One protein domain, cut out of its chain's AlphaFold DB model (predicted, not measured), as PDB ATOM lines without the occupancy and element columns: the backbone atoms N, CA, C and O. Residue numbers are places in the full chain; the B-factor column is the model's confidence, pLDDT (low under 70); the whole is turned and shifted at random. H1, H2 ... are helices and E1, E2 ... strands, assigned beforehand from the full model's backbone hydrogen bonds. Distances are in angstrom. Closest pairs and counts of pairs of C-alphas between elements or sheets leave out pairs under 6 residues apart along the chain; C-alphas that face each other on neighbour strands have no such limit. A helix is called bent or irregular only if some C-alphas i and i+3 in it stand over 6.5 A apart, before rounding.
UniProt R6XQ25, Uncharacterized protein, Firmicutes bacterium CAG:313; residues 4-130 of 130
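Overview. This is residues 4 to 130 of the 130 residues of an uncharacterized protein of Firmicutes bacterium CAG:313 (UniProt R6XQ25). One strongly twisted sheet of six strands makes the core, with H2 packed over one face and H4 over the other, in three layers; E4 and E6 run through the middle. H1 touches H4 and grazes the sheet, the short H3 leads directly into the edge strand E5, and the 20 residues from 98 to 117, with no named element, join E6 to H4. The printed part has 127 residues, with four named helices and six named strands in the order H1 E1 E2 E3 H2 E4 H3 E5 E6 H4; the sheet is mixed, in the order E1 E2 E3 E4 E6 E5, and the class is mixed, helices and strands. The whole is compact and rounded, with a radius of gyration of the C-alphas of 13.5 A and spans of 38, 32 and 29 A.

Arrangement. H1, residues 4 to 10, only grazes the sheet, with its residues 4 to 8. E1, residues 15 to 17, E2, residues 23 to 27, and E3, residues 30 to 38, form a meander, each strand the antiparallel neighbour of the one before. In the hairpin of E1 and E2, N 17 and O 23 are 2.9 A apart, within hydrogen-bond range; in the hairpin of E2 and E3, N 26 and O 30 are 2.8 A apart. H2, residues 41 to 54, and E4, residues 64 to 72, complete with E3 a strand-helix-strand unit, two parallel neighbour strands with a helix between, whose crossover is right-handed. E3 and E4 stand at 25 degrees, with N 33 and O 67 at 2.8 A. H3, residues 78 to 81, only grazes the sheet with these residues. E5, residues 82 to 84, and E6, residues 89 to 97, form an antiparallel hairpin, with N 91 and O 83 at 2.8 A. E6 is also the parallel neighbour of E4, at 20 degrees, with N 68 and O 92 at 2.8 A. H2 is on the sheet at a height of 8.8 A, over E4 and E6, slantwise to the strands at 43 degrees to E6 on the local plane; the closest C-alphas of H2 and E6 are those of Leu 48 and Val 91, 7.6 A apart. H4, residues 118 to 129, is on the opposite face from H2, at a height of 10.2 A, over E3 and only just over E4, on which 3 of its C-alphas fall; it runs slantwise to the strands, at 38 degrees to E3 on the local plane. With residues 124 to 128 alone H4 touches H1, about perpendicular at 78 degrees, and the closest C-alphas are those of Ile 7 and Ile 127, 6.5 A apart. H2 and H4 are apart. In H1 and H4 every O i to N i+4 pair is within hydrogen-bond range, in H2 8 of 10 are, and H3 is too short for such a pair.

Along the chain. H1 begins at C-alpha 4, at (46.146, 4.283, 31.952). E3 is 22.6 A long from first to last C-alpha, E4 24.2 A and E6 25.5 A. H2 is 20.4 A long and irregular, with C-alphas 42 and 45 at 7.1 A. E6 begins at C-alpha 89, at (33.598, 0.006, 12.920). H4, 16.5 A long, ends at C-alpha 129, at (53.116, -7.255, 31.988).

Size, cuts and confidence. The two C-alphas farthest apart are those of Pro 58 and Thr 100, at 38.7 A. The printed part has no cut and ends at residue 130, the chain's last. The link from E6 to H4 is long; within it residues 103 to 104 pair antiparallel with residues 95 to 96 of E6. The mean pLDDT of the printed part is 93.6, and residues 111 to 113 are under 70.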
ATOM      1  N   GLN A   4      46.237   3.224  32.947       91.75
ATOM      2  CA  GLN A   4      46.146   4.283  31.952       91.75
ATOM      3  C   GLN A   4      47.467   5.049  31.801       91.75
ATOM      4  O   GLN A   4      47.955   5.213  30.687       91.75
ATOM      5  N   GLU A   5      48.076   5.474  32.910       92.00
ATOM      6  CA  GLU A   5      49.368   6.176  32.906       92.00
ATOM      7  C   GLU A   5      50.473   5.296  32.320       92.00
ATOM      8  O   GLU A   5      51.246   5.751  31.478       92.00
ATOM      9  N   LYS A   6      50.500   4.013  32.706       93.56
ATOM     10  CA  LYS A   6      51.479   3.036  32.221       93.56
ATOM     11  C   LYS A   6      51.414   2.887  30.705       93.56
ATOM     12  O   LYS A   6      52.455   2.907  30.048       93.56
ATOM     13  N   ILE A   7      50.210   2.773  30.143       94.25
ATOM     14  CA  ILE A   7      50.019   2.686  28.692       94.25
ATOM     15  C   ILE A   7      50.413   4.003  28.023       94.25
ATOM     16  O   ILE A   7      51.178   3.971  27.065       94.25
ATOM     17  N   ILE A   8      49.965   5.152  28.534       93.69
ATOM     18  CA  ILE A   8      50.264   6.458  27.926       93.69
ATOM     19  C   ILE A   8      51.773   6.730  27.858       93.69
ATOM     20  O   ILE A   8      52.249   7.247  26.854       93.69
ATOM     21  N   GLN A   9      52.531   6.355  28.889       92.75
ATOM     22  CA  GLN A   9      53.977   6.590  28.940       92.75
ATOM     23  C   GLN A   9      54.791   5.649  28.041       92.75
ATOM     24  O   GLN A   9      55.867   6.025  27.585       92.75
ATOM     25  N   ASN A  10      54.307   4.427  27.801       94.81
ATOM     26  CA  ASN A  10      55.097   3.371  27.151       94.81
ATOM     27  C   ASN A  10      54.582   2.978  25.756       94.81
ATOM     28  O   ASN A  10      55.240   2.221  25.036       94.81
ATOM     29  N   TYR A  11      53.410   3.469  25.352       94.25
ATOM     30  CA  TYR A  11      52.856   3.253  24.021       94.25
ATOM     31  C   TYR A  11      53.217   4.430  23.098       94.25
ATOM     32  O   TYR A  11      53.046   5.575  23.502       94.25
ATOM     33  N   PRO A  12      53.676   4.208  21.848       92.00
ATOM     34  CA  PRO A  12      53.924   5.290  20.892       92.00
ATOM     35  C   PRO A  12      52.599   5.846  20.352       92.00
ATOM     36  O   PRO A  12      52.139   5.460  19.280       92.00
ATOM     37  N   LEU A  13      51.948   6.695  21.140       93.31
ATOM     38  CA  LEU A  13      50.712   7.378  20.768       93.31
ATOM     39  C   LEU A  13      51.010   8.434  19.693       93.31
ATOM     40  O   LEU A  13      52.003   9.150  19.798       93.31
ATOM     41  N   VAL A  14      50.153   8.547  18.674       94.19
ATOM     42  CA  VAL A  14      50.315   9.546  17.604       94.19
ATOM     43  C   VAL A  14      49.851  10.915  18.092       94.19
ATOM     44  O   VAL A  14      50.613  11.876  18.079       94.19
ATOM     45  N   ASN A  15      48.603  11.005  18.551       93.44
ATOM     46  CA  ASN A  15      48.041  12.221  19.126       93.44
ATOM     47  C   ASN A  15      46.841  11.899  20.019       93.44
ATOM     48  O   ASN A  15      46.185  10.866  19.867       93.44
ATOM     49  N   LYS A  16      46.536  12.813  20.941       96.38
ATOM     50  CA  LYS A  16      45.282  12.796  21.696       96.38
ATOM     51  C   LYS A  16      44.131  13.223  20.783       96.38
ATOM     52  O   LYS A  16      44.311  14.108  19.944       96.38
ATOM     53  N   ILE A  17      42.976  12.587  20.939       96.50
ATOM     54  CA  ILE A  17      41.741  12.930  20.231       96.50
ATOM     55  C   ILE A  17      40.846  13.730  21.169       96.50
ATOM     56  O   ILE A  17      40.700  13.369  22.336       96.50
ATOM     57  N   ASP A  18      40.251  14.803  20.650       93.38
ATOM     58  CA  ASP A  18      39.197  15.525  21.357       93.38
ATOM     59  C   ASP A  18      37.933  14.655  21.403       93.38
ATOM     60  O   ASP A  18      37.259  14.423  20.392       93.38
ATOM     61  N   PHE A  19      37.704  14.066  22.572       92.94
ATOM     62  CA  PHE A  19      36.663  13.089  22.850       92.94
ATOM     63  C   PHE A  19      36.335  13.112  24.345       92.94
ATOM     64  O   PHE A  19      37.188  13.424  25.173       92.94
ATOM     65  N   GLU A  20      35.098  12.756  24.691       90.94
ATOM     66  CA  GLU A  20      34.601  12.778  26.074       90.94
ATOM     67  C   GLU A  20      35.390  11.830  26.998       90.94
ATOM     68  O   GLU A  20      35.654  12.146  28.156       90.94
ATOM     69  N   LEU A  21      35.819  10.683  26.464       93.81
ATOM     70  CA  LEU A  21      36.727   9.760  27.141       93.81
ATOM     71  C   LEU A  21      38.177  10.050  26.763       93.81
ATOM     72  O   LEU A  21      38.469  10.580  25.690       93.81
ATOM     73  N   ASN A  22      39.115   9.615  27.606       95.56
ATOM     74  CA  ASN A  22      40.525   9.738  27.270       95.56
ATOM     75  C   ASN A  22      40.846   8.844  26.061       95.56
ATOM     76  O   ASN A  22      40.802   7.615  26.156       95.56
ATOM     77  N   CYS A  23      41.128   9.479  24.925       97.56
ATOM     78  CA  CYS A  23      41.228   8.830  23.626       97.56
ATOM     79  C   CYS A  23      42.493   9.265  22.883       97.56
ATOM     80  O   CYS A  23      42.846  10.447  22.869       97.56
ATOM     81  N   TYR A  24      43.160   8.313  22.235       97.75
ATOM     82  CA  TYR A  24      44.379   8.549  21.467       97.75
ATOM     83  C   TYR A  24      44.344   7.816  20.136       97.75
ATOM     84  O   TYR A  24      43.898   6.672  20.057       97.75
ATOM     85  N   LEU A  25      44.891   8.438  19.098       96.88
ATOM     86  CA  LEU A  25      45.209   7.756  17.853       96.88
ATOM     87  C   LEU A  25      46.491   6.938  18.045       96.88
ATOM     88  O   LEU A  25      47.519   7.469  18.466       96.88
ATOM     89  N   LEU A  26      46.437   5.646  17.731       94.88
ATOM     90  CA  LEU A  26      47.596   4.746  17.790       94.88
ATOM     91  C   LEU A  26      48.328   4.646  16.452       94.88
ATOM     92  O   LEU A  26      49.543   4.514  16.406       94.88
ATOM     93  N   ASP A  27      47.558   4.612  15.374       91.44
ATOM     94  CA  ASP A  27      47.986   4.470  13.983       91.44
ATOM     95  C   ASP A  27      46.736   4.733  13.128       91.44
ATOM     96  O   ASP A  27      45.618   4.799  13.651       91.44
ATOM     97  N   LYS A  28      46.885   4.851  11.812       87.44
ATOM     98  CA  LYS A  28      45.801   5.117  10.864       87.44
ATOM     99  C   LYS A  28      44.544   4.299  11.199       87.44
ATOM    100  O   LYS A  28      44.524   3.071  11.066       87.44
ATOM    101  N   ARG A  29      43.468   5.006  11.573       93.75
ATOM    102  CA  ARG A  29      42.134   4.461  11.898       93.75
ATOM    103  C   ARG A  29      42.049   3.638  13.199       93.75
ATOM    104  O   ARG A  29      41.038   2.969  13.397       93.75
ATOM    105  N   ARG A  30      43.078   3.622  14.056       95.88
ATOM    106  CA  ARG A  30      43.095   2.875  15.331       95.88
ATOM    107  C   ARG A  30      43.098   3.833  16.491       95.88
ATOM    108  O   ARG A  30      44.032   4.615  16.638       95.88
ATOM    109  N   TYR A  31      42.102   3.692  17.339       97.62
ATOM    110  CA  TYR A  31      41.895   4.566  18.474       97.62
ATOM    111  C   TYR A  31      41.973   3.738  19.746       97.62
ATOM    112  O   TYR A  31      41.394   2.658  19.818       97.62
ATOM    113  N   LEU A  32      42.712   4.232  20.727       98.06
ATOM    114  CA  LEU A  32      42.762   3.708  22.081       98.06
ATOM    115  C   LEU A  32      41.836   4.548  22.946       98.06
ATOM    116  O   LEU A  32      42.036   5.756  23.032       98.06
ATOM    117  N   ILE A  33      40.862   3.915  23.586       98.00
ATOM    118  CA  ILE A  33      39.886   4.560  24.459       98.00
ATOM    119  C   ILE A  33      40.020   3.953  25.849       98.00
ATOM    120  O   ILE A  33      39.975   2.734  26.000       98.00
ATOM    121  N   PHE A  34      40.153   4.799  26.867       97.38
ATOM    122  CA  PHE A  34      40.083   4.372  28.261       97.38
ATOM    123  C   PHE A  34      38.652   4.517  28.770       97.38
ATOM    124  O   PHE A  34      38.093   5.615  28.765       97.38
ATOM    125  N   TRP A  35      38.060   3.402  29.184       97.06
ATOM    126  CA  TRP A  35      36.733   3.380  29.783       97.06
ATOM    127  C   TRP A  35      36.836   3.591  31.294       97.06
ATOM    128  O   TRP A  35      37.600   2.900  31.970       97.06
ATOM    129  N   ASN A  36      36.074   4.551  31.820       92.88
ATOM    130  CA  ASN A  36      36.198   4.985  33.216       92.88
ATOM    131  C   ASN A  36      35.394   4.119  34.200       92.88
ATOM    132  O   ASN A  36      35.709   4.092  35.387       92.88
ATOM    133  N   GLU A  37      34.359   3.424  33.724       94.19
ATOM    134  CA  GLU A  37      33.462   2.617  34.557       94.19
ATOM    135  C   GLU A  37      33.807   1.118  34.504       94.19
ATOM    136  O   GLU A  37      34.587   0.661  33.667       94.19
ATOM    137  N   LEU A  38      33.212   0.327  35.402       96.19
ATOM    138  CA  LEU A  38      33.310  -1.129  35.328       96.19
ATOM    139  C   LEU A  38      32.487  -1.663  34.158       96.19
ATOM    140  O   LEU A  38      31.283  -1.430  34.076       96.19
ATOM    141  N   ILE A  39      33.138  -2.434  33.294       97.12
ATOM    142  CA  ILE A  39      32.511  -3.086  32.149       97.12
ATOM    143  C   ILE A  39      31.901  -4.405  32.610       97.12
ATOM    144  O   ILE A  39      32.596  -5.291  33.118       97.12
ATOM    145  N   LYS A  40      30.595  -4.527  32.397       97.19
ATOM    146  CA  LYS A  40      29.800  -5.733  32.636       97.19
ATOM    147  C   LYS A  40      29.243  -6.256  31.322       97.19
ATOM    148  O   LYS A  40      28.991  -5.461  30.411       97.19
ATOM    149  N   LYS A  41      29.009  -7.562  31.205       95.94
ATOM    150  CA  LYS A  41      28.467  -8.159  29.973       95.94
ATOM    151  C   LYS A  41      27.133  -7.552  29.547       95.94
ATOM    152  O   LYS A  41      26.950  -7.277  28.367       95.94
ATOM    153  N   ASP A  42      26.237  -7.305  30.499       95.44
ATOM    154  CA  ASP A  42      24.922  -6.694  30.259       95.44
ATOM    155  C   ASP A  42      25.010  -5.234  29.775       95.44
ATOM    156  O   ASP A  42      24.102  -4.739  29.112       95.44
ATOM    157  N   SER A  43      26.121  -4.548  30.054       94.19
ATOM    158  CA  SER A  43      26.354  -3.162  29.639       94.19
ATOM    159  C   SER A  43      26.986  -3.016  28.250       94.19
ATOM    160  O   SER A  43      26.944  -1.919  27.690       94.19
ATOM    161  N   ILE A  44      27.544  -4.088  27.669       95.75
ATOM    162  CA  ILE A  44      28.324  -4.005  26.422       95.75
ATOM    163  C   ILE A  44      27.507  -3.425  25.271       95.75
ATOM    164  O   ILE A  44      27.994  -2.538  24.579       95.75
ATOM    165  N   GLU A  45      26.270  -3.873  25.071       95.62
ATOM    166  CA  GLU A  45      25.436  -3.380  23.967       95.62
ATOM    167  C   GLU A  45      25.216  -1.863  24.062       95.62
ATOM    168  O   GLU A  45      25.415  -1.124  23.095       95.62
ATOM    169  N   LYS A  46      24.915  -1.369  25.268       96.38
ATOM    170  CA  LYS A  46      24.778   0.066  25.536       96.38
ATOM    171  C   LYS A  46      26.082   0.819  25.258       96.38
ATOM    172  O   LYS A  46      26.046   1.923  24.714       96.38
ATOM    173  N   MET A  47      27.225   0.236  25.612       96.81
ATOM    174  CA  MET A  47      28.537   0.823  25.341       96.81
ATOM    175  C   MET A  47      28.851   0.882  23.846       96.81
ATOM    176  O   MET A  47      29.366   1.895  23.378       96.81
ATOM    177  N   LEU A  48      28.531  -0.170  23.090       97.06
ATOM    178  CA  LEU A  48      28.714  -0.201  21.638       97.06
ATOM    179  C   LEU A  48      27.884   0.895  20.963       97.06
ATOM    180  O   LEU A  48      28.434   1.653  20.168       97.06
ATOM    181  N   ASN A  49      26.618   1.052  21.359       96.31
ATOM    182  CA  ASN A  49      25.751   2.125  20.866       96.31
ATOM    183  C   ASN A  49      26.309   3.516  21.209       96.31
ATOM    184  O   ASN A  49      26.355   4.397  20.354       96.31
ATOM    185  N   TYR A  50      26.792   3.711  22.442       96.50
ATOM    186  CA  TYR A  50      27.438   4.963  22.845       96.50
ATOM    187  C   TYR A  50      28.670   5.272  21.985       96.50
ATOM    188  O   TYR A  50      28.808   6.386  21.480       96.50
ATOM    189  N   LEU A  51      29.564   4.296  21.804       96.81
ATOM    190  CA  LEU A  51      30.786   4.461  21.019       96.81
ATOM    191  C   LEU A  51      30.474   4.728  19.548       96.81
ATOM    192  O   LEU A  51      31.123   5.574  18.935       96.81
ATOM    193  N   GLU A  52      29.487   4.041  18.980       94.88
ATOM    194  CA  GLU A  52      29.056   4.280  17.609       94.88
ATOM    195  C   GLU A  52      28.580   5.725  17.428       94.88
ATOM    196  O   GLU A  52      29.130   6.445  16.594       94.88
ATOM    197  N   GLU A  53      27.627   6.180  18.241       94.75
ATOM    198  CA  GLU A  53      27.072   7.532  18.132       94.75
ATOM    199  C   GLU A  53      28.134   8.608  18.371       94.75
ATOM    200  O   GLU A  53      28.286   9.549  17.590       94.75
ATOM    201  N   LYS A  54      28.948   8.448  19.416       95.25
ATOM    202  CA  LYS A  54      29.938   9.459  19.797       95.25
ATOM    203  C   LYS A  54      31.121   9.535  18.842       95.25
ATOM    204  O   LYS A  54      31.798  10.560  18.823       95.25
ATOM    205  N   THR A  55      31.371   8.508  18.031       95.19
ATOM    206  CA  THR A  55      32.457   8.500  17.033       95.19
ATOM    207  C   THR A  55      31.983   8.784  15.600       95.19
ATOM    208  O   THR A  55      32.782   8.697  14.658       95.19
ATOM    209  N   LYS A  56      30.714   9.180  15.415       92.88
ATOM    210  CA  LYS A  56      30.164   9.751  14.168       92.88
ATOM    211  C   LYS A  56      30.468  11.253  14.071       92.88
ATOM    212  O   LYS A  56      29.573  12.089  14.018       92.88
ATOM    213  N   ASN A  57      31.748  11.614  14.076       92.94
ATOM    214  CA  ASN A  57      32.186  13.005  13.953       92.94
ATOM    215  C   ASN A  57      33.552  13.105  13.232       92.94
ATOM    216  O   ASN A  57      34.229  12.082  13.090       92.94
ATOM    217  N   PRO A  58      33.983  14.306  12.798       94.12
ATOM    218  CA  PRO A  58      35.208  14.490  12.008       94.12
ATOM    219  C   PRO A  58      36.523  14.092  12.697       94.12
ATOM    220  O   PRO A  58      37.518  13.873  12.006       94.12
ATOM    221  N   ASN A  59      36.552  13.963  14.027       95.00
ATOM    222  CA  ASN A  59      37.750  13.544  14.766       95.00
ATOM    223  C   ASN A  59      38.069  12.055  14.556       95.00
ATOM    224  O   ASN A  59      39.163  11.597  14.893       95.00
ATOM    225  N   PHE A  60      37.121  11.297  13.999       95.94
ATOM    226  CA  PHE A  60      37.257   9.879  13.720       95.94
ATOM    227  C   PHE A  60      37.095   9.598  12.232       95.94
ATOM    228  O   PHE A  60      36.212  10.102  11.545       95.94
ATOM    229  N   THR A  61      37.921   8.689  11.736       94.06
ATOM    230  CA  THR A  61      37.785   8.150  10.384       94.06
ATOM    231  C   THR A  61      36.496   7.343  10.232       94.06
ATOM    232  O   THR A  61      36.034   6.712  11.185       94.06
ATOM    233  N   GLU A  62      35.950   7.314   9.015       91.88
ATOM    234  CA  GLU A  62      34.741   6.551   8.685       91.88
ATOM    235  C   GLU A  62      34.893   5.069   9.056       91.88
ATOM    236  O   GLU A  62      34.196   4.589   9.944       91.88
ATOM    237  N   SER A  63      35.868   4.371   8.463       92.88
ATOM    238  CA  SER A  63      36.269   3.036   8.917       92.88
ATOM    239  C   SER A  63      37.303   3.131  10.029       92.88
ATOM    240  O   SER A  63      38.291   3.867   9.896       92.88
ATOM    241  N   LYS A  64      37.107   2.376  11.111       94.75
ATOM    242  CA  LYS A  64      37.921   2.502  12.325       94.75
ATOM    243  C   LYS A  64      37.905   1.260  13.201       94.75
ATOM    244  O   LYS A  64      36.975   0.461  13.188       94.75
ATOM    245  N   THR A  65      38.959   1.150  13.994       96.12
ATOM    246  CA  THR A  65      39.090   0.196  15.086       96.12
ATOM    247  C   THR A  65      39.161   0.976  16.392       96.12
ATOM    248  O   THR A  65      40.052   1.811  16.558       96.12
ATOM    249  N   LEU A  66      38.254   0.689  17.317       97.62
ATOM    250  CA  LEU A  66      38.234   1.231  18.670       97.62
ATOM    251  C   LEU A  66      38.739   0.149  19.625       97.62
ATOM    252  O   LEU A  66      38.108  -0.893  19.776       97.62
ATOM    253  N   ILE A  67      39.888   0.376  20.249       97.75
ATOM    254  CA  ILE A  67      40.462  -0.496  21.272       97.75
ATOM    255  C   ILE A  67      40.108   0.110  22.622       97.75
ATOM    256  O   ILE A  67      40.630   1.162  22.987       97.75
ATOM    257  N   VAL A  68      39.204  -0.540  23.340       98.25
ATOM    258  CA  VAL A  68      38.664  -0.062  24.610       98.25
ATOM    259  C   VAL A  68      39.373  -0.785  25.745       98.25
ATOM    260  O   VAL A  68      39.204  -1.989  25.922       98.25
ATOM    261  N   VAL A  69      40.170  -0.048  26.514       98.06
ATOM    262  CA  VAL A  69      40.805  -0.539  27.739       98.06
ATOM    263  C   VAL A  69      39.903  -0.202  28.916       98.06
ATOM    264  O   VAL A  69      39.558   0.963  29.111       98.06
ATOM    265  N   GLY A  70      39.543  -1.202  29.714       96.81
ATOM    266  CA  GLY A  70      38.681  -1.001  30.876       96.81
ATOM    267  C   GLY A  70      38.873  -2.057  31.956       96.81
ATOM    268  O   GLY A  70      39.634  -3.016  31.802       96.81
ATOM    269  N   LYS A  71      38.175  -1.864  33.073       97.19
ATOM    270  CA  LYS A  71      38.160  -2.804  34.195       97.19
ATOM    271  C   LYS A  71      36.879  -3.624  34.198       97.19
ATOM    272  O   LYS A  71      35.842  -3.160  33.733       97.19
ATOM    273  N   THR A  72      36.942  -4.818  34.766       97.88
ATOM    274  CA  THR A  72      35.773  -5.668  34.993       97.88
ATOM    275  C   THR A  72      35.897  -6.446  36.302       97.88
ATOM    276  O   THR A  72      36.960  -6.482  36.917       97.88
ATOM    277  N   LYS A  73      34.804  -7.084  36.715       97.88
ATOM    278  CA  LYS A  73      34.772  -8.130  37.748       97.88
ATOM    279  C   LYS A  73      34.344  -9.488  37.184       97.88
ATOM    280  O   LYS A  73      34.346 -10.491  37.889       97.88
ATOM    281  N   GLU A  74      33.963  -9.529  35.910       97.50
ATOM    282  CA  GLU A  74      33.394 -10.705  35.260       97.50
ATOM    283  C   GLU A  74      34.435 -11.427  34.407       97.50
ATOM    284  O   GLU A  74      35.417 -10.842  33.952       97.50
ATOM    285  N   LYS A  75      34.200 -12.718  34.152       97.19
ATOM    286  CA  LYS A  75      35.034 -13.517  33.248       97.19
ATOM    287  C   LYS A  75      34.554 -13.388  31.811       97.19
ATOM    288  O   LYS A  75      33.384 -13.669  31.533       97.19
ATOM    289  N   PHE A  76      35.459 -13.075  30.893       97.12
ATOM    290  CA  PHE A  76      35.166 -12.968  29.462       97.12
ATOM    291  C   PHE A  76      35.812 -14.094  28.667       97.12
ATOM    292  O   PHE A  76      36.943 -14.497  28.944       97.12
ATOM    293  N   LYS A  77      35.104 -14.594  27.650       96.06
ATOM    294  CA  LYS A  77      35.734 -15.408  26.609       96.06
ATOM    295  C   LYS A  77      36.295 -14.484  25.542       96.06
ATOM    296  O   LYS A  77      35.790 -13.393  25.319       96.06
ATOM    297  N   LYS A  78      37.290 -14.977  24.811       93.94
ATOM    298  CA  LYS A  78      37.921 -14.251  23.705       93.94
ATOM    299  C   LYS A  78      36.907 -13.728  22.666       93.94
ATOM    300  O   LYS A  78      36.999 -12.588  22.233       93.94
ATOM    301  N   VAL A  79      35.900 -14.541  22.335       91.12
ATOM    302  CA  VAL A  79      34.824 -14.186  21.389       91.12
ATOM    303  C   VAL A  79      33.907 -13.059  21.881       91.12
ATOM    304  O   VAL A  79      33.299 -12.387  21.059       91.12
ATOM    305  N   ASP A  80      33.849 -12.817  23.192       94.81
ATOM    306  CA  ASP A  80      33.009 -11.779  23.808       94.81
ATOM    307  C   ASP A  80      33.699 -10.399  23.806       94.81
ATOM    308  O   ASP A  80      33.196  -9.446  24.393       94.81
ATOM    309  N   LEU A  81      34.897 -10.284  23.223       96.88
ATOM    310  CA  LEU A  81      35.718  -9.070  23.287       96.88
ATOM    311  C   LEU A  81      35.767  -8.311  21.964       96.88
ATOM    312  O   LEU A  81      36.388  -7.253  21.903       96.88
ATOM    313  N   VAL A  82      35.165  -8.840  20.899       95.50
ATOM    314  CA  VAL A  82      35.318  -8.305  19.542       95.50
ATOM    315  C   VAL A  82      33.953  -8.147  18.898       95.50
ATOM    316  O   VAL A  82      33.223  -9.119  18.723       95.50
ATOM    317  N   TYR A  83      33.642  -6.922  18.484       95.06
ATOM    318  CA  TYR A  83      32.357  -6.561  17.900       95.06
ATOM    319  C   TYR A  83      32.567  -5.785  16.609       95.06
ATOM    320  O   TYR A  83      33.345  -4.836  16.563       95.06
ATOM    321  N   PHE A  84      31.856  -6.172  15.556       92.56
ATOM    322  CA  PHE A  84      31.824  -5.440  14.296       92.56
ATOM    323  C   PHE A  84      30.394  -4.981  14.042       92.56
ATOM    324  O   PHE A  84      29.482  -5.803  14.060       92.56
ATOM    325  N   ASN A  85      30.190  -3.689  13.779       90.06
ATOM    326  CA  ASN A  85      28.850  -3.134  13.552       90.06
ATOM    327  C   ASN A  85      28.268  -3.464  12.163       90.06
ATOM    328  O   ASN A  85      27.328  -2.817  11.718       90.06
ATOM    329  N   SER A  86      28.853  -4.429  11.450       86.56
ATOM    330  CA  SER A  86      28.486  -4.828  10.083       86.56
ATOM    331  C   SER A  86      28.670  -3.755   9.002       86.56
ATOM    332  O   SER A  86      28.356  -4.015   7.844       86.56
ATOM    333  N   VAL A  87      29.216  -2.581   9.340       87.12
ATOM    334  CA  VAL A  87      29.429  -1.477   8.395       87.12
ATOM    335  C   VAL A  87      30.918  -1.182   8.245       87.12
ATOM    336  O   VAL A  87      31.516  -1.460   7.207       87.12
ATOM    337  N   ASN A  88      31.545  -0.600   9.266       90.19
ATOM    338  CA  ASN A  88      32.894  -0.038   9.135       90.19
ATOM    339  C   ASN A  88      33.660   0.106  10.460       90.19
ATOM    340  O   ASN A  88      34.826   0.516  10.443       90.19
ATOM    341  N   THR A  89      33.032  -0.217  11.591       94.38
ATOM    342  CA  THR A  89      33.598   0.006  12.920       94.38
ATOM    343  C   THR A  89      33.785  -1.315  13.640       94.38
ATOM    344  O   THR A  89      32.851  -2.101  13.803       94.38
ATOM    345  N   LEU A  90      35.018  -1.540  14.076       94.94
ATOM    346  CA  LEU A  90      35.411  -2.685  14.874       94.94
ATOM    347  C   LEU A  90      35.742  -2.222  16.292       94.94
ATOM    348  O   LEU A  90      36.624  -1.386  16.468       94.94
ATOM    349  N   VAL A  91      35.072  -2.773  17.294       96.81
ATOM    350  CA  VAL A  91      35.331  -2.504  18.710       96.81
ATOM    351  C   VAL A  91      35.991  -3.727  19.334       96.81
ATOM    352  O   VAL A  91      35.530  -4.851  19.144       96.81
ATOM    353  N   VAL A  92      37.089  -3.506  20.050       97.12
ATOM    354  CA  VAL A  92      37.890  -4.553  20.685       97.12
ATOM    355  C   VAL A  92      38.126  -4.183  22.136       97.12
ATOM    356  O   VAL A  92      38.719  -3.144  22.423       97.12
ATOM    357  N   PHE A  93      37.695  -5.042  23.044       98.19
ATOM    358  CA  PHE A  93      37.863  -4.858  24.473       98.19
ATOM    359  C   PHE A  93      39.164  -5.496  24.966       98.19
ATOM    360  O   PHE A  93      39.470  -6.654  24.679       98.19
ATOM    361  N   TYR A  94      39.920  -4.722  25.740       98.00
ATOM    362  CA  TYR A  94      41.024  -5.183  26.570       98.00
ATOM    363  C   TYR A  94      40.627  -4.947  28.025       98.00
ATOM    364  O   TYR A  94      40.582  -3.803  28.487       98.00
ATOM    365  N   LEU A  95      40.290  -6.018  28.734       97.81
ATOM    366  CA  LEU A  95      39.707  -5.935  30.068       97.81
ATOM    367  C   LEU A  95      40.664  -6.492  31.110       97.81
ATOM    368  O   LEU A  95      41.303  -7.519  30.895       97.81
ATOM    369  N   ILE A  96      40.723  -5.827  32.258       97.00
ATOM    370  CA  ILE A  96      41.484  -6.285  33.419       97.00
ATOM    371  C   ILE A  96      40.496  -6.530  34.548       97.00
ATOM    372  O   ILE A  96      39.727  -5.635  34.911       97.00
ATOM    373  N   ASN A  97      40.507  -7.740  35.097       96.88
ATOM    374  CA  ASN A  97      39.743  -8.048  36.289       96.88
ATOM    375  C   ASN A  97      40.365  -7.311  37.482       96.88
ATOM    376  O   ASN A  97      41.528  -7.542  37.805       96.88
ATOM    377  N   GLU A  98      39.626  -6.416  38.131       95.00
ATOM    378  CA  GLU A  98      40.193  -5.612  39.220       95.00
ATOM    379  C   GLU A  98      40.385  -6.380  40.535       95.00
ATOM    380  O   GLU A  98      41.100  -5.904  41.413       95.00
ATOM    381  N   GLU A  99      39.778  -7.562  40.666       94.62
ATOM    382  CA  GLU A  99      39.886  -8.417  41.852       94.62
ATOM    383  C   GLU A  99      40.999  -9.458  41.690       94.62
ATOM    384  O   GLU A  99      41.747  -9.722  42.631       94.62
ATOM    385  N   THR A 100      41.142 -10.034  40.493       95.62
ATOM    386  CA  THR A 100      42.102 -11.123  40.231       95.62
ATOM    387  C   THR A 100      43.335 -10.694  39.438       95.62
ATOM    388  O   THR A 100      44.278 -11.474  39.326       95.62
ATOM    389  N   ASN A 101      43.342  -9.482  38.873       92.88
ATOM    390  CA  ASN A 101      44.314  -9.018  37.872       92.88
ATOM    391  C   ASN A 101      44.382  -9.895  36.605       92.88
ATOM    392  O   ASN A 101      45.321  -9.774  35.818       92.88
ATOM    393  N   GLU A 102      43.395 -10.768  36.381       95.69
ATOM    394  CA  GLU A 102      43.287 -11.554  35.153       95.69
ATOM    395  C   GLU A 102      43.021 -10.631  33.957       95.69
ATOM    396  O   GLU A 102      42.209  -9.707  34.030       95.69
ATOM    397  N   ILE A 103      43.708 -10.884  32.844       96.62
ATOM    398  CA  ILE A 103      43.580 -10.104  31.614       96.62
ATOM    399  C   ILE A 103      42.706 -10.874  30.628       96.62
ATOM    400  O   ILE A 103      43.010 -12.016  30.277       96.62
ATOM    401  N   TYR A 104      41.675 -10.215  30.108       97.75
ATOM    402  CA  TYR A 104      40.871 -10.707  28.994       97.75
ATOM    403  C   TYR A 104      41.163  -9.864  27.753       97.75
ATOM    404  O   TYR A 104      40.913  -8.658  27.724       97.75
ATOM    405  N   MET A 105      41.704 -10.499  26.716       96.75
ATOM    406  CA  MET A 105      42.030  -9.837  25.457       96.75
ATOM    407  C   MET A 105      41.848 -10.772  24.259       96.75
ATOM    408  O   MET A 105      42.003 -11.991  24.378       96.75
ATOM    409  N   ASP A 106      41.589 -10.195  23.086       95.62
ATOM    410  CA  ASP A 106      41.682 -10.898  21.809       95.62
ATOM    411  C   ASP A 106      42.909 -10.415  21.009       95.62
ATOM    412  O   ASP A 106      43.079  -9.228  20.736       95.62
ATOM    413  N   ASP A 107      43.782 -11.354  20.631       92.56
ATOM    414  CA  ASP A 107      44.928 -11.149  19.734       92.56
ATOM    415  C   ASP A 107      44.864 -12.018  18.459       92.56
ATOM    416  O   ASP A 107      45.881 -12.345  17.830       92.56
ATOM    417  N   SER A 108      43.662 -12.441  18.093       90.25
ATOM    418  CA  SER A 108      43.373 -13.198  16.885       90.25
ATOM    419  C   SER A 108      43.724 -12.370  15.651       90.25
ATOM    420  O   SER A 108      43.629 -11.142  15.623       90.25
ATOM    421  N   TRP A 109      44.180 -13.049  14.597       80.94
ATOM    422  CA  TRP A 109      44.347 -12.378  13.314       80.94
ATOM    423  C   TRP A 109      42.980 -12.209  12.666       80.94
ATOM    424  O   TRP A 109      42.271 -13.189  12.456       80.94
ATOM    425  N   ILE A 110      42.646 -10.978  12.298       75.50
ATOM    426  CA  ILE A 110      41.440 -10.674  11.539       75.50
ATOM    427  C   ILE A 110      41.795  -9.884  10.279       75.50
ATOM    428  O   ILE A 110      42.661  -9.006  10.294       75.50
ATOM    429  N   SER A 111      41.106 -10.192   9.181       61.47
ATOM    430  CA  SER A 111      41.296  -9.543   7.878       61.47
ATOM    431  C   SER A 111      40.062  -8.740   7.449       61.47
ATOM    432  O   SER A 111      39.681  -8.748   6.282       61.47
ATOM    433  N   PHE A 112      39.423  -8.027   8.379       62.56
ATOM    434  CA  PHE A 112      38.364  -7.075   8.033       62.56
ATOM    435  C   PHE A 112      38.995  -5.779   7.517       62.56
ATOM    436  O   PHE A 112      39.616  -5.075   8.303       62.56
ATOM    437  N   ILE A 113      38.892  -5.494   6.210       68.69
ATOM    438  CA  ILE A 113      39.093  -4.172   5.559       68.69
ATOM    439  C   ILE A 113      40.293  -3.361   6.110       68.69
ATOM    440  O   ILE A 113      40.223  -2.157   6.353       68.69
ATOM    441  N   GLY A 114      41.420  -4.028   6.379       79.81
ATOM    442  CA  GLY A 114      42.599  -3.378   6.953       79.81
ATOM    443  C   GLY A 114      42.359  -2.701   8.311       79.81
ATOM    444  O   GLY A 114      42.985  -1.673   8.562       79.81
ATOM    445  N   LEU A 115      41.506  -3.265   9.179       87.56
ATOM    446  CA  LEU A 115      41.149  -2.853  10.556       87.56
ATOM    447  C   LEU A 115      41.736  -3.780  11.646       87.56
ATOM    448  O   LEU A 115      41.288  -3.797  12.790       87.56
ATOM    449  N   ASN A 116      42.779  -4.545  11.310       91.06
ATOM    450  CA  ASN A 116      43.480  -5.434  12.238       91.06
ATOM    451  C   ASN A 116      43.925  -4.701  13.528       91.06
ATOM    452  O   ASN A 116      44.529  -3.623  13.443       91.06
ATOM    453  N   TYR A 117      43.629  -5.306  14.686       92.94
ATOM    454  CA  TYR A 117      43.944  -4.826  16.041       92.94
ATOM    455  C   TYR A 117      45.031  -5.636  16.764       92.94
ATOM    456  O   TYR A 117      45.569  -5.171  17.769       92.94
ATOM    457  N   LYS A 118      45.398  -6.821  16.261       94.25
ATOM    458  CA  LYS A 118      46.261  -7.799  16.941       94.25
ATOM    459  C   LYS A 118      47.560  -7.198  17.468       94.25
ATOM    460  O   LYS A 118      47.896  -7.376  18.636       94.25
ATOM    461  N   LYS A 119      48.296  -6.473  16.612       94.12
ATOM    462  CA  LYS A 119      49.585  -5.863  16.995       94.12
ATOM    463  C   LYS A 119      49.422  -4.848  18.130       94.12
ATOM    464  O   LYS A 119      50.309  -4.712  18.964       94.12
ATOM    465  N   TYR A 120      48.283  -4.157  18.170       94.88
ATOM    466  CA  TYR A 120      48.043  -3.099  19.137       94.88
ATOM    467  C   TYR A 120      47.689  -3.670  20.501       94.88
ATOM    468  O   TYR A 120      48.299  -3.272  21.490       94.88
ATOM    469  N   VAL A 121      46.778  -4.647  20.530       95.94
ATOM    470  CA  VAL A 121      46.383  -5.365  21.747       95.94
ATOM    471  C   VAL A 121      47.579  -6.083  22.376       95.94
ATOM    472  O   VAL A 121      47.812  -5.945  23.574       95.94
ATOM    473  N   ARG A 122      48.407  -6.766  21.574       95.94
ATOM    474  CA  ARG A 122      49.636  -7.408  22.073       95.94
ATOM    475  C   ARG A 122      50.595  -6.417  22.714       95.94
ATOM    476  O   ARG A 122      51.097  -6.680  23.797       95.94
ATOM    477  N   LYS A 123      50.795  -5.256  22.090       96.06
ATOM    478  CA  LYS A 123      51.667  -4.219  22.643       96.06
ATOM    479  C   LYS A 123      51.130  -3.635  23.954       96.06
ATOM    480  O   LYS A 123      51.917  -3.404  24.866       96.06
ATOM    481  N   ILE A 124      49.812  -3.435  24.076       96.50
ATOM    482  CA  ILE A 124      49.183  -3.054  25.355       96.50
ATOM    483  C   ILE A 124      49.496  -4.117  26.413       96.50
ATOM    484  O   ILE A 124      49.967  -3.785  27.498       96.50
ATOM    485  N   ASN A 125      49.318  -5.393  26.070       96.69
ATOM    486  CA  ASN A 125      49.596  -6.499  26.976       96.69
ATOM    487  C   ASN A 125      51.067  -6.566  27.412       96.69
ATOM    488  O   ASN A 125      51.353  -6.762  28.589       96.69
ATOM    489  N   GLU A 126      52.005  -6.381  26.487       96.19
ATOM    490  CA  GLU A 126      53.439  -6.329  26.789       96.19
ATOM    491  C   GLU A 126      53.783  -5.175  27.734       96.19
ATOM    492  O   GLU A 126      54.580  -5.356  28.647       96.19
ATOM    493  N   ILE A 127      53.184  -3.997  27.541       94.88
ATOM    494  CA  ILE A 127      53.394  -2.844  28.424       94.88
ATOM    495  C   ILE A 127      52.878  -3.137  29.831       94.88
ATOM    496  O   ILE A 127      53.527  -2.775  30.807       94.88
ATOM    497  N   LEU A 128      51.719  -3.781  29.958       92.31
ATOM    498  CA  LEU A 128      51.122  -4.030  31.266       92.31
ATOM    499  C   LEU A 128      51.830  -5.136  32.051       92.31
ATOM    500  O   LEU A 128      51.918  -5.006  33.271       92.31
ATOM    501  N   ASN A 129      52.396  -6.136  31.370       88.88
ATOM    502  CA  ASN A 129      53.116  -7.255  31.988       88.88
ATOM    503  C   ASN A 129      54.628  -7.020  32.197       88.88
ATOM    504  O   ASN A 129      55.295  -7.893  32.747       88.88
ATOM    505  N   LYS A 130      55.175  -5.883  31.754       79.56
ATOM    506  CA  LYS A 130      56.543  -5.438  32.078       79.56
ATOM    507  C   LYS A 130      56.585  -4.681  33.395       79.56
ATOM    508  O   LYS A 130      57.556  -4.862  34.147       79.56
TER     509      LYS A 130